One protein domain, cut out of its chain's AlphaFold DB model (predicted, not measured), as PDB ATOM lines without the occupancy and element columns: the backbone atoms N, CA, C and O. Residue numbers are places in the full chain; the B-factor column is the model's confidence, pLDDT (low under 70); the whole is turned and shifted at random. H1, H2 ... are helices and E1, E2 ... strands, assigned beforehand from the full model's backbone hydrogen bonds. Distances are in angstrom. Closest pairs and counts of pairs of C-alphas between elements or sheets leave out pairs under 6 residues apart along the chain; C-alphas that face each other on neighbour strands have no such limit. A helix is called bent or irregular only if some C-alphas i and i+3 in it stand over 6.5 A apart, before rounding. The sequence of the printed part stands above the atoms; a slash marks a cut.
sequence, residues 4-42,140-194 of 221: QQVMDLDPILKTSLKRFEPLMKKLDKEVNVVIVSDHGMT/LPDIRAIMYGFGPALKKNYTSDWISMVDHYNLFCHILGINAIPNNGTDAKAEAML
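What this domain is: This is residues 4 to 42 and 140 to 194 of the 221 residues of a protein of Oppiella nova (UniProt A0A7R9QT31). Picture a thin ribbon of two antiparallel strands, E1 and E2, in the middle, with a long kinked helix, H1, sticking out on one side in its residues 4 to 23 and two short crossed helices, H2 and H3, on the other. H1 and E1 make a U, the backbone turning after H1 and folding back along E1, and a long loop leads from E2 to the H2 and H3 pair. The printed part has 94 residues, with three named helices and two named strands in the order H1 E1 E2 H2 H3, and its class is mostly helix. It is only just loose, close to compact, with a radius of gyration of the C-alphas of 14.9 A and spans of 40 by 38 by 22 A.

How they stand to each other: Start with H1, residues 4 to 27, which touches no helix; its residues 4 to 23 stand free. Near residue 21 you find its kink of 58 degrees, and H1 is irregular, with C-alphas 19 and 22 at 7.2 A. Next look at E1, residues 33 to 36, and E2, residues 147 to 150: they are antiparallel neighbours, with 173 degrees between their directions. Check N 33 and O 150, 2.8 A apart, and N 150 and O 33, 2.9 A apart, both within hydrogen-bond range. H1 and E2 are apart. Go on to H2, residues 167 to 176, and H3, residues 187 to 193, which touch; their closest C-alphas, those of Leu 171 and Ala 190, are 4.6 A apart. Their lines stand at a steep tilt of 66 degrees, and they run the same way. H1 is apart from H2 and from H3, and E1 is apart from both too. In H2 every O i to N i+4 pair is within hydrogen-bond range; in H1 15 of 20 are, and in H3 2 of 3.

Where its parts are: Find C-alpha 4 at (114.831, 116.483, 149.353); from there H1 runs 31.2 A to Leu 27. E1 runs 9.9 A from Val 33, whose C-alpha is at (118.914, 140.072, 159.666), to Val 36. E2 runs 10.5 A from Met 147 to Phe 150. H2 covers 14.7 A from Asp 167 to Leu 176, and H3 covers 10.4 A from Asp 187 to Met 193, where C-alpha 193 is at (131.632, 140.333, 162.674).

The domain as a whole: The C-alphas of Gln 4 and Asn 179, the two farthest apart, are 42.0 A from each other. Residues 43 to 139 are not printed, and C-alphas 42 and 140 are 8.0 A apart across this cut, which lies in the link from E1 to E2. H1 to E1 is a tight link, H2 to H3 a short one, and E2 to H2 a long one of 16 residues. The mean pLDDT of the printed part is 86.7; look for values under 70 at residues 4 to 7 and 20 to 28.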
ATOM      1  N   GLN A   4     116.132 116.046 149.855       56.84
ATOM      2  CA  GLN A   4     114.831 116.483 149.353       56.84
ATOM      3  C   GLN A   4     114.220 117.596 150.208       56.84
ATOM      4  O   GLN A   4     113.812 118.605 149.662       56.84
ATOM      5  N   GLN A   5     114.247 117.490 151.538       69.06
ATOM      6  CA  GLN A   5     113.712 118.540 152.415       69.06
ATOM      7  C   GLN A   5     114.499 119.855 152.313       69.06
ATOM      8  O   GLN A   5     113.910 120.929 152.406       69.06
ATOM      9  N   VAL A   6     115.815 119.792 152.077       66.56
ATOM     10  CA  VAL A   6     116.619 120.989 151.769       66.56
ATOM     11  C   VAL A   6     116.209 121.579 150.418       66.56
ATOM     12  O   VAL A   6     116.010 122.788 150.315       66.56
ATOM     13  N   MET A   7     116.026 120.735 149.399       66.38
ATOM     14  CA  MET A   7     115.537 121.155 148.081       66.38
ATOM     15  C   MET A   7     114.094 121.663 148.104       66.38
ATOM     16  O   MET A   7     113.746 122.470 147.255       66.38
ATOM     17  N   ASP A   8     113.268 121.240 149.060       76.56
ATOM     18  CA  ASP A   8     111.898 121.728 149.236       76.56
ATOM     19  C   ASP A   8     111.884 123.076 149.980       76.56
ATOM     20  O   ASP A   8     111.064 123.952 149.691       76.56
ATOM     21  N   LEU A   9     112.829 123.277 150.908       75.12
ATOM     22  CA  LEU A   9     113.023 124.544 151.614       75.12
ATOM     23  C   LEU A   9     113.634 125.624 150.719       75.12
ATOM     24  O   LEU A   9     113.270 126.789 150.864       75.12
ATOM     25  N   ASP A  10     114.526 125.273 149.791       76.81
ATOM     26  CA  ASP A  10     115.219 126.242 148.932       76.81
ATOM     27  C   ASP A  10     114.253 127.112 148.090       76.81
ATOM     28  O   ASP A  10     114.392 128.336 148.120       76.81
ATOM     29  N   PRO A  11     113.206 126.580 147.427       78.31
ATOM     30  CA  PRO A  11     112.173 127.373 146.767       78.31
ATOM     31  C   PRO A  11     111.379 128.258 147.725       78.31
ATOM     32  O   PRO A  11     111.028 129.378 147.353       78.31
ATOM     33  N   ILE A  12     111.096 127.797 148.947       81.88
ATOM     34  CA  ILE A  12     110.350 128.570 149.955       81.88
ATOM     35  C   ILE A  12     111.200 129.736 150.455       81.88
ATOM     36  O   ILE A  12     110.727 130.875 150.487       81.88
ATOM     37  N   LEU A  13     112.469 129.477 150.779       74.06
ATOM     38  CA  LEU A  13     113.461 130.489 151.130       74.06
ATOM     39  C   LEU A  13     113.653 131.466 149.976       74.06
ATOM     40  O   LEU A  13     113.513 132.664 150.183       74.06
ATOM     41  N   LYS A  14     113.863 130.989 148.746       73.69
ATOM     42  CA  LYS A  14     113.978 131.843 147.555       73.69
ATOM     43  C   LYS A  14     112.729 132.675 147.315       73.69
ATOM     44  O   LYS A  14     112.856 133.845 146.980       73.69
ATOM     45  N   THR A  15     111.533 132.116 147.478       79.56
ATOM     46  CA  THR A  15     110.269 132.846 147.284       79.56
ATOM     47  C   THR A  15     110.076 133.896 148.369       79.56
ATOM     48  O   THR A  15     109.720 135.033 148.064       79.56
ATOM     49  N   SER A  16     110.378 133.546 149.619       75.88
ATOM     50  CA  SER A  16     110.348 134.476 150.747       75.88
ATOM     51  C   SER A  16     111.354 135.602 150.516       75.88
ATOM     52  O   SER A  16     110.966 136.763 150.467       75.88
ATOM     53  N   LEU A  17     112.617 135.273 150.241       70.31
ATOM     54  CA  LEU A  17     113.685 136.232 149.959       70.31
ATOM     55  C   LEU A  17     113.390 137.097 148.728       70.31
ATOM     56  O   LEU A  17     113.629 138.295 148.790       70.31
ATOM     57  N   LYS A  18     112.816 136.551 147.645       72.75
ATOM     58  CA  LYS A  18     112.371 137.329 146.468       72.75
ATOM     59  C   LYS A  18     111.245 138.295 146.811       72.75
ATOM     60  O   LYS A  18     111.269 139.441 146.375       72.75
ATOM     61  N   ARG A  19     110.263 137.857 147.602       70.69
ATOM     62  CA  ARG A  19     109.178 138.727 148.079       70.69
ATOM     63  C   ARG A  19     109.718 139.834 148.977       70.69
ATOM     64  O   ARG A  19     109.228 140.958 148.926       70.69
ATOM     65  N   PHE A  20     110.747 139.520 149.757       67.12
ATOM     66  CA  PHE A  20     111.453 140.499 150.557       67.12
ATOM     67  C   PHE A  20     112.455 141.311 149.747       67.12
ATOM     68  O   PHE A  20     112.786 142.375 150.215       67.12
ATOM     69  N   GLU A  21     112.901 140.925 148.549       69.81
ATOM     70  CA  GLU A  21     114.011 141.569 147.822       69.81
ATOM     71  C   GLU A  21     113.859 143.097 147.641       69.81
ATOM     72  O   GLU A  21     114.820 143.823 147.917       69.81
ATOM     73  N   PRO A  22     112.681 143.642 147.264       69.06
ATOM     74  CA  PRO A  22     112.482 145.091 147.189       69.06
ATOM     75  C   PRO A  22     112.549 145.756 148.569       69.06
ATOM     76  O   PRO A  22     113.045 146.877 148.694       69.06
ATOM     77  N   LEU A  23     112.073 145.053 149.603       63.50
ATOM     78  CA  LEU A  23     112.236 145.450 150.996       63.50
ATOM     79  C   LEU A  23     113.701 145.328 151.416       63.50
ATOM     80  O   LEU A  23     114.215 146.296 151.933       63.50
ATOM     81  N   MET A  24     114.416 144.240 151.129       64.00
ATOM     82  CA  MET A  24     115.820 144.016 151.480       64.00
ATOM     83  C   MET A  24     116.734 145.065 150.856       64.00
ATOM     84  O   MET A  24     117.673 145.495 151.502       64.00
ATOM     85  N   LYS A  25     116.437 145.565 149.651       68.88
ATOM     86  CA  LYS A  25     117.171 146.699 149.061       68.88
ATOM     87  C   LYS A  25     117.023 148.004 149.861       68.88
ATOM     88  O   LYS A  25     117.925 148.837 149.814       68.88
ATOM     89  N   LYS A  26     115.914 148.188 150.586       66.94
ATOM     90  CA  LYS A  26     115.705 149.307 151.525       66.94
ATOM     91  C   LYS A  26     116.194 148.968 152.943       66.94
ATOM     92  O   LYS A  26     116.871 149.778 153.561       66.94
ATOM     93  N   LEU A  27     115.918 147.754 153.411       66.94
ATOM     94  CA  LEU A  27     116.216 147.226 154.739       66.94
ATOM     95  C   LEU A  27     117.699 146.894 154.940       66.94
ATOM     96  O   LEU A  27     118.145 146.982 156.069       66.94
ATOM     97  N   ASP A  28     118.497 146.587 153.906       67.56
ATOM     98  CA  ASP A  28     119.959 146.365 154.035       67.56
ATOM     99  C   ASP A  28     120.665 147.567 154.686       67.56
ATOM    100  O   ASP A  28     121.748 147.443 155.251       67.56
ATOM    101  N   LYS A  29     120.040 148.749 154.635       75.50
ATOM    102  CA  LYS A  29     120.549 149.971 155.263       75.50
ATOM    103  C   LYS A  29     119.966 150.257 156.648       75.50
ATOM    104  O   LYS A  29     120.515 151.100 157.346       75.50
ATOM    105  N   GLU A  30     118.884 149.591 157.043       83.25
ATOM    106  CA  GLU A  30     118.090 149.951 158.230       83.25
ATOM    107  C   GLU A  30     117.888 148.789 159.213       83.25
ATOM    108  O   GLU A  30     117.664 149.017 160.398       83.25
ATOM    109  N   VAL A  31     117.984 147.540 158.753       86.25
ATOM    110  CA  VAL A  31     117.667 146.336 159.525       86.25
ATOM    111  C   VAL A  31     118.789 145.320 159.410       86.25
ATOM    112  O   VAL A  31     119.295 145.031 158.327       86.25
ATOM    113  N   ASN A  32     119.143 144.743 160.555       89.81
ATOM    114  CA  ASN A  32     120.035 143.599 160.636       89.81
ATOM    115  C   ASN A  32     119.208 142.316 160.653       89.81
ATOM    116  O   ASN A  32     118.313 142.158 161.484       89.81
ATOM    117  N   VAL A  33     119.518 141.400 159.743       88.69
ATOM    118  CA  VAL A  33     118.914 140.072 159.666       88.69
ATOM    119  C   VAL A  33     119.999 139.049 159.951       88.69
ATOM    120  O   VAL A  33     121.049 139.058 159.310       88.69
ATOM    121  N   VAL A  34     119.733 138.152 160.898       91.56
ATOM    122  CA  VAL A  34     120.585 136.999 161.186       91.56
ATOM    123  C   VAL A  34     119.734 135.740 161.068       91.56
ATOM    124  O   VAL A  34     118.729 135.587 161.757       91.56
ATOM    125  N   ILE A  35     120.127 134.857 160.160       89.88
ATOM    126  CA  ILE A  35     119.524 133.549 159.921       89.88
ATOM    127  C   ILE A  35     120.410 132.525 160.616       89.88
ATOM    128  O   ILE A  35     121.605 132.463 160.338       89.88
ATOM    129  N   VAL A  36     119.833 131.720 161.502       91.94
ATOM    130  CA  VAL A  36     120.544 130.686 162.263       91.94
ATOM    131  C   VAL A  36     119.822 129.348 162.160       91.94
ATOM    132  O   VAL A  36     118.622 129.307 161.894       91.94
ATOM    133  N   SER A  37     120.556 128.268 162.411       91.44
ATOM    134  CA  SER A  37     119.990 126.976 162.809       91.44
ATOM    135  C   SER A  37     120.352 126.694 164.266       91.44
ATOM    136  O   SER A  37     121.353 127.200 164.773       91.44
ATOM    137  N   ASP A  38     119.557 125.878 164.940       89.00
ATOM    138  CA  ASP A  38     119.857 125.361 166.276       89.00
ATOM    139  C   ASP A  38     120.888 124.224 166.224       89.00
ATOM    140  O   ASP A  38     121.791 124.140 167.057       89.00
ATOM    141  N   HIS A  39     120.793 123.358 165.216       91.12
ATOM    142  CA  HIS A  39     121.742 122.278 164.977       91.12
ATOM    143  C   HIS A  39     121.774 121.844 163.506       91.12
ATOM    144  O   HIS A  39     120.985 122.295 162.673       91.12
ATOM    145  N   GLY A  40     122.721 120.959 163.190       88.81
ATOM    146  CA  GLY A  40     122.774 120.206 161.939       88.81
ATOM    147  C   GLY A  40     122.095 118.834 162.042       88.81
ATOM    148  O   GLY A  40     121.253 118.599 162.912       88.81
ATOM    149  N   MET A  41     122.447 117.916 161.144       87.69
ATOM    150  CA  MET A  41     121.841 116.589 161.021       87.69
ATOM    151  C   MET A  41     122.825 115.611 160.373       87.69
ATOM    152  O   MET A  41     123.456 115.963 159.387       87.69
ATOM    153  N   THR A  42     122.884 114.371 160.855       85.06
ATOM    154  CA  THR A  42     123.684 113.284 160.262       85.06
ATOM    155  C   THR A  42     122.804 112.104 159.877       85.06
ATOM    156  O   THR A  42     121.801 111.852 160.545       85.06
ATOM    157  N   LEU A 140     131.584 115.516 164.557       81.38
ATOM    158  CA  LEU A 140     130.694 115.308 163.438       81.38
ATOM    159  C   LEU A 140     130.333 116.679 162.862       81.38
ATOM    160  O   LEU A 140     129.431 117.342 163.382       81.38
ATOM    161  N   PRO A 141     131.071 117.138 161.833       86.62
ATOM    162  CA  PRO A 141     130.833 118.435 161.208       86.62
ATOM    163  C   PRO A 141     129.390 118.624 160.729       86.62
ATOM    164  O   PRO A 141     128.884 119.736 160.811       86.62
ATOM    165  N   ASP A 142     128.708 117.544 160.344       86.88
ATOM    166  CA  ASP A 142     127.309 117.548 159.895       86.88
ATOM    167  C   ASP A 142     126.317 118.050 160.959       86.88
ATOM    168  O   ASP A 142     125.204 118.450 160.631       86.88
ATOM    169  N   ILE A 143     126.705 118.065 162.242       87.69
ATOM    170  CA  ILE A 143     125.881 118.575 163.353       87.69
ATOM    171  C   ILE A 143     126.057 120.082 163.562       87.69
ATOM    172  O   ILE A 143     125.328 120.691 164.348       87.69
ATOM    173  N   ARG A 144     127.002 120.716 162.865       90.81
ATOM    174  CA  ARG A 144     127.211 122.160 162.971       90.81
ATOM    175  C   ARG A 144     126.028 122.902 162.355       90.81
ATOM    176  O   ARG A 144     125.553 122.567 161.274       90.81
ATOM    177  N   ALA A 145     125.559 123.914 163.074       91.62
ATOM    178  CA  ALA A 145     124.516 124.810 162.609       91.62
ATOM    179  C   ALA A 145     125.055 125.810 161.576       91.62
ATOM    180  O   ALA A 145     126.249 126.114 161.544       91.62
ATOM    181  N   ILE A 146     124.147 126.355 160.767       91.31
ATOM    182  CA  ILE A 146     124.437 127.486 159.885       91.31
ATOM    183  C   ILE A 146     124.193 128.813 160.605       91.31
ATOM    184  O   ILE A 146     123.318 128.914 161.467       91.31
ATOM    185  N   MET A 147     124.927 129.840 160.188       92.88
ATOM    186  CA  MET A 147     124.641 131.233 160.500       92.88
ATOM    187  C   MET A 147     124.943 132.083 159.264       92.88
ATOM    188  O   MET A 147     126.022 131.982 158.687       92.88
ATOM    189  N   TYR A 148     124.002 132.944 158.888       91.50
ATOM    190  CA  TYR A 148     124.178 133.971 157.865       91.50
ATOM    191  C   TYR A 148     123.657 135.297 158.397       91.50
ATOM    192  O   TYR A 148     122.601 135.338 159.020       91.50
ATOM    193  N   GLY A 149     124.371 136.388 158.140       90.06
ATOM    194  CA  GLY A 149     123.971 137.711 158.601       90.06
ATOM    195  C   GLY A 149     124.164 138.771 157.527       90.06
ATOM    196  O   GLY A 149     125.134 138.722 156.775       90.06
ATOM    197  N   PHE A 150     123.243 139.727 157.461       88.69
ATOM    198  CA  PHE A 150     123.351 140.914 156.614       88.69
ATOM    199  C   PHE A 150     122.631 142.105 157.252       88.69
ATOM    200  O   PHE A 150     121.724 141.931 158.064       88.69
ATOM    201  N   GLY A 151     123.047 143.315 156.889       89.00
ATOM    202  CA  GLY A 151     122.513 144.563 157.428       89.00
ATOM    203  C   GLY A 151     123.606 145.571 157.785       89.00
ATOM    204  O   GLY A 151     124.796 145.284 157.626       89.00
ATOM    205  N   PRO A 152     123.221 146.761 158.275       91.31
ATOM    206  CA  PRO A 152     124.132 147.892 158.431       91.31
ATOM    207  C   PRO A 152     125.183 147.717 159.538       91.31
ATOM    208  O   PRO A 152     126.231 148.355 159.472       91.31
ATOM    209  N   ALA A 153     124.934 146.874 160.545       94.25
ATOM    210  CA  ALA A 153     125.874 146.646 161.645       94.25
ATOM    211  C   ALA A 153     126.919 145.560 161.331       94.25
ATOM    212  O   ALA A 153     127.932 145.471 162.020       94.25
ATOM    213  N   LEU A 154     126.696 144.735 160.304       93.94
ATOM    214  CA  LEU A 154     127.520 143.570 159.983       93.94
ATOM    215  C   LEU A 154     128.478 143.859 158.824       93.94
ATOM    216  O   LEU A 154     128.144 144.562 157.868       93.94
ATOM    217  N   LYS A 155     129.687 143.291 158.878       94.81
ATOM    218  CA  LYS A 155     130.655 143.402 157.778       94.81
ATOM    219  C   LYS A 155     130.113 142.743 156.507       94.81
ATOM    220  O   LYS A 155     129.600 141.628 156.534       94.81
ATOM    221  N   LYS A 156     130.300 143.412 155.366       91.50
ATOM    222  CA  LYS A 156     129.972 142.863 154.041       91.50
ATOM    223  C   LYS A 156     131.101 141.956 153.544       91.50
ATOM    224  O   LYS A 156     132.268 142.261 153.777       91.50
ATOM    225  N   ASN A 157     130.751 140.882 152.828       93.19
ATOM    226  CA  ASN A 157     131.697 139.900 152.267       93.19
ATOM    227  C   ASN A 157     132.685 139.335 153.304       93.19
ATOM    228  O   ASN A 157     133.863 139.138 153.011       93.19
ATOM    229  N   TYR A 158     132.204 139.112 154.525       94.88
ATOM    230  CA  TYR A 158     132.997 138.595 155.630       94.88
ATOM    231  C   TYR A 158     132.601 137.153 155.949       94.88
ATOM    232  O   TYR A 158     131.416 136.847 156.073       94.88
ATOM    233  N   THR A 159     133.603 136.296 156.125       95.75
ATOM    234  CA  THR A 159     133.446 134.929 156.632       95.75
ATOM    235  C   THR A 159     134.176 134.844 157.965       95.75
ATOM    236  O   THR A 159     135.363 135.163 158.030       95.75
ATOM    237  N   SER A 160     133.472 134.453 159.026       93.06
ATOM    238  CA  SER A 160     134.058 134.270 160.356       93.06
ATOM    239  C   SER A 160     134.748 132.913 160.504       93.06
ATOM    240  O   SER A 160     134.430 131.950 159.804       93.06
ATOM    241  N   ASP A 161     135.653 132.828 161.481       92.19
ATOM    242  CA  ASP A 161     136.030 131.549 162.085       92.19
ATOM    243  C   ASP A 161     134.850 130.943 162.867       92.19
ATOM    244  O   ASP A 161     133.843 131.601 163.138       92.19
ATOM    245  N   TRP A 162     134.987 129.684 163.291       90.38
ATOM    246  CA  TRP A 162     133.957 128.990 164.063       90.38
ATOM    247  C   TRP A 162     133.576 129.746 165.346       90.38
ATOM    248  O   TRP A 162     134.384 129.947 166.267       90.38
ATOM    249  N   ILE A 163     132.295 130.087 165.441       93.50
ATOM    250  CA  ILE A 163     131.677 130.613 166.656       93.50
ATOM    251  C   ILE A 163     130.797 129.544 167.308       93.50
ATOM    252  O   ILE A 163     130.350 128.594 166.666       93.50
ATOM    253  N   SER A 164     130.569 129.688 168.607       93.56
ATOM    254  CA  SER A 164     129.604 128.885 169.354       93.56
ATOM    255  C   SER A 164     128.264 129.608 169.418       93.56
ATOM    256  O   SER A 164     128.219 130.832 169.405       93.56
ATOM    257  N   MET A 165     127.160 128.872 169.573       93.25
ATOM    258  CA  MET A 165     125.832 129.496 169.683       93.25
ATOM    259  C   MET A 165     125.723 130.497 170.841       93.25
ATOM    260  O   MET A 165     124.970 131.462 170.744       93.25
ATOM    261  N   VAL A 166     126.493 130.295 171.914       95.12
ATOM    262  CA  VAL A 166     126.567 131.234 173.046       95.12
ATOM    263  C   VAL A 166     127.163 132.592 172.656       95.12
ATOM    264  O   VAL A 166     126.837 133.593 173.284       95.12
ATOM    265  N   ASP A 167     127.969 132.658 171.591       96.38
ATOM    266  CA  ASP A 167     128.560 133.907 171.093       96.38
ATOM    267  C   ASP A 167     127.503 134.809 170.420       96.38
ATOM    268  O   ASP A 167     127.669 136.030 170.379       96.38
ATOM    269  N   HIS A 168     126.385 134.240 169.938       95.94
ATOM    270  CA  HIS A 168     125.302 135.008 169.308       95.94
ATOM    271  C   HIS A 168     124.692 136.046 170.253       95.94
ATOM    272  O   HIS A 168     124.303 137.121 169.806       95.94
ATOM    273  N   TYR A 169     124.620 135.747 171.553       97.31
ATOM    274  CA  TYR A 169     124.052 136.667 172.535       97.31
ATOM    275  C   TYR A 169     124.790 138.014 172.540       97.31
ATOM    276  O   TYR A 169     124.155 139.064 172.436       97.31
ATOM    277  N   ASN A 170     126.126 137.980 172.570       97.00
ATOM    278  CA  ASN A 170     126.950 139.187 172.524       97.00
ATOM    279  C   ASN A 170     126.766 139.922 171.192       97.00
ATOM    280  O   ASN A 170     126.566 141.134 171.186       97.00
ATOM    281  N   LEU A 171     126.742 139.193 170.069       96.31
ATOM    282  CA  LEU A 171     126.491 139.786 168.751       96.31
ATOM    283  C   LEU A 171     125.161 140.548 168.711       96.31
ATOM    284  O   LEU A 171     125.116 141.679 168.232       96.31
ATOM    285  N   PHE A 172     124.086 139.956 169.232       96.88
ATOM    286  CA  PHE A 172     122.779 140.607 169.266       96.88
ATOM    287  C   PHE A 172     122.766 141.818 170.197       96.88
ATOM    288  O   PHE A 172     122.184 142.838 169.836       96.88
ATOM    289  N   CYS A 173     123.449 141.748 171.342       97.31
ATOM    290  CA  CYS A 173     123.592 142.898 172.234       97.31
ATOM    291  C   CYS A 173     124.273 144.077 171.527       97.31
ATOM    292  O   CYS A 173     123.751 145.192 171.559       97.31
ATOM    293  N   HIS A 174     125.371 143.818 170.810       95.75
ATOM    294  CA  HIS A 174     126.065 144.843 170.029       95.75
ATOM    295  C   HIS A 174     125.197 145.422 168.907       95.75
ATOM    296  O   HIS A 174     125.141 146.638 168.750       95.75
ATOM    297  N   ILE A 175     124.489 144.575 168.152       95.19
ATOM    298  CA  ILE A 175     123.583 145.016 167.075       95.19
ATOM    299  C   ILE A 175     122.459 145.912 167.619       95.19
ATOM    300  O   ILE A 175     122.066 146.872 166.960       95.19
ATOM    301  N   LEU A 176     121.938 145.599 168.809       94.88
ATOM    302  CA  LEU A 176     120.853 146.341 169.459       94.88
ATOM    303  C   LEU A 176     121.337 147.561 170.257       94.88
ATOM    304  O   LEU A 176     120.508 148.347 170.713       94.88
ATOM    305  N   GLY A 177     122.648 147.727 170.448       94.25
ATOM    306  CA  GLY A 177     123.215 148.803 171.264       94.25
ATOM    307  C   GLY A 177     122.914 148.666 172.760       94.25
ATOM    308  O   GLY A 177     122.801 149.674 173.455       94.25
ATOM    309  N   ILE A 178     122.758 147.436 173.262       95.44
ATOM    310  CA  ILE A 178     122.513 147.151 174.681       95.44
ATOM    311  C   ILE A 178     123.737 146.504 175.330       95.44
ATOM    312  O   ILE A 178     124.510 145.802 174.681       95.44
ATOM    313  N   ASN A 179     123.893 146.705 176.637       93.81
ATOM    314  CA  ASN A 179     124.967 146.065 177.391       93.81
ATOM    315  C   ASN A 179     124.641 144.586 177.617       93.81
ATOM    316  O   ASN A 179     123.614 144.257 178.217       93.81
ATOM    317  N   ALA A 180     125.539 143.706 177.181       96.06
ATOM    318  CA  ALA A 180     125.491 142.296 177.537       96.06
ATOM    319  C   ALA A 180     125.661 142.130 179.059       96.06
ATOM    320  O   ALA A 180     126.522 142.762 179.674       96.06
ATOM    321  N   ILE A 181     124.856 141.260 179.669       96.62
ATOM    322  CA  ILE A 181     125.078 140.812 181.054       96.62
ATOM    323  C   ILE A 181     126.076 139.635 181.070       96.62
ATOM    324  O   ILE A 181     126.340 139.060 180.007       96.62
ATOM    325  N   PRO A 182     126.637 139.246 182.236       97.38
ATOM    326  CA  PRO A 182     127.579 138.130 182.318       97.38
ATOM    327  C   PRO A 182     127.038 136.857 181.657       97.38
ATOM    328  O   PRO A 182     125.944 136.395 181.978       97.38
ATOM    329  N   ASN A 183     127.808 136.303 180.720       96.00
ATOM    330  CA  ASN A 183     127.449 135.125 179.935       96.00
ATOM    331  C   ASN A 183     128.713 134.364 179.488       96.00
ATOM    332  O   ASN A 183     129.833 134.805 179.742       96.00
ATOM    333  N   ASN A 184     128.540 133.212 178.838       97.12
ATOM    334  CA  ASN A 184     129.644 132.338 178.415       97.12
ATOM    335  C   ASN A 184     130.147 132.591 176.981       97.12
ATOM    336  O   ASN A 184     131.011 131.855 176.506       97.12
ATOM    337  N   GLY A 185     129.594 133.578 176.276       96.19
ATOM    338  CA  GLY A 185     130.005 133.958 174.930       96.19
ATOM    339  C   GLY A 185     131.318 134.740 174.916       96.19
ATOM    340  O   GLY A 185     131.626 135.516 175.821       96.19
ATOM    341  N   THR A 186     132.094 134.565 173.851       95.81
ATOM    342  CA  THR A 186     133.356 135.273 173.616       95.81
ATOM    343  C   THR A 186     133.097 136.564 172.848       95.81
ATOM    344  O   THR A 186     132.856 136.542 171.642       95.81
ATOM    345  N   ASP A 187     133.187 137.706 173.526       94.69
ATOM    346  CA  ASP A 187     132.830 139.009 172.947       94.69
ATOM    347  C   ASP A 187     133.655 139.385 171.704       94.69
ATOM    348  O   ASP A 187     133.103 139.802 170.690       94.69
ATOM    349  N   ALA A 188     134.961 139.099 171.712       95.25
ATOM    350  CA  ALA A 188     135.843 139.375 170.575       95.25
ATOM    351  C   ALA A 188     135.387 138.698 169.264       95.25
ATOM    352  O   ALA A 188     135.609 139.233 168.178       95.25
ATOM    353  N   LYS A 189     134.720 137.534 169.346       95.62
ATOM    354  CA  LYS A 189     134.156 136.861 168.165       95.62
ATOM    355  C   LYS A 189     132.955 137.620 167.608       95.62
ATOM    356  O   LYS A 189     132.818 137.720 166.392       95.62
ATOM    357  N   ALA A 190     132.112 138.169 168.483       94.19
ATOM    358  CA  ALA A 190     130.991 139.014 168.090       94.19
ATOM    359  C   ALA A 190     131.480 140.310 167.428       94.19
ATOM    360  O   ALA A 190     131.053 140.636 166.321       94.19
ATOM    361  N   GLU A 191     132.439 140.996 168.052       94.25
ATOM    362  CA  GLU A 191     133.016 142.238 167.526       94.25
ATOM    363  C   GLU A 191     133.677 142.057 166.155       94.25
ATOM    364  O   GLU A 191     133.564 142.922 165.285       94.25
ATOM    365  N   ALA A 192     134.325 140.911 165.921       95.25
ATOM    366  CA  ALA A 192     134.963 140.610 164.645       95.25
ATOM    367  C   ALA A 192     133.980 140.614 163.457       95.25
ATOM    368  O   ALA A 192     134.404 140.899 162.333       95.25
ATOM    369  N   MET A 193     132.689 140.351 163.696       95.62
ATOM    370  CA  MET A 193     131.632 140.333 162.674       95.62
ATOM    371  C   MET A 193     131.031 141.718 162.383       95.62
ATOM    372  O   MET A 193     130.364 141.890 161.360       95.62
ATOM    373  N   LEU A 194     131.262 142.710 163.245       95.69
ATOM    374  CA  LEU A 194     130.620 144.022 163.170       95.69
ATOM    375  C   LEU A 194     131.447 145.028 162.373       95.69
ATOM    376  O   LEU A 194     132.679 144.997 162.384       95.69
TER     377      LEU A 194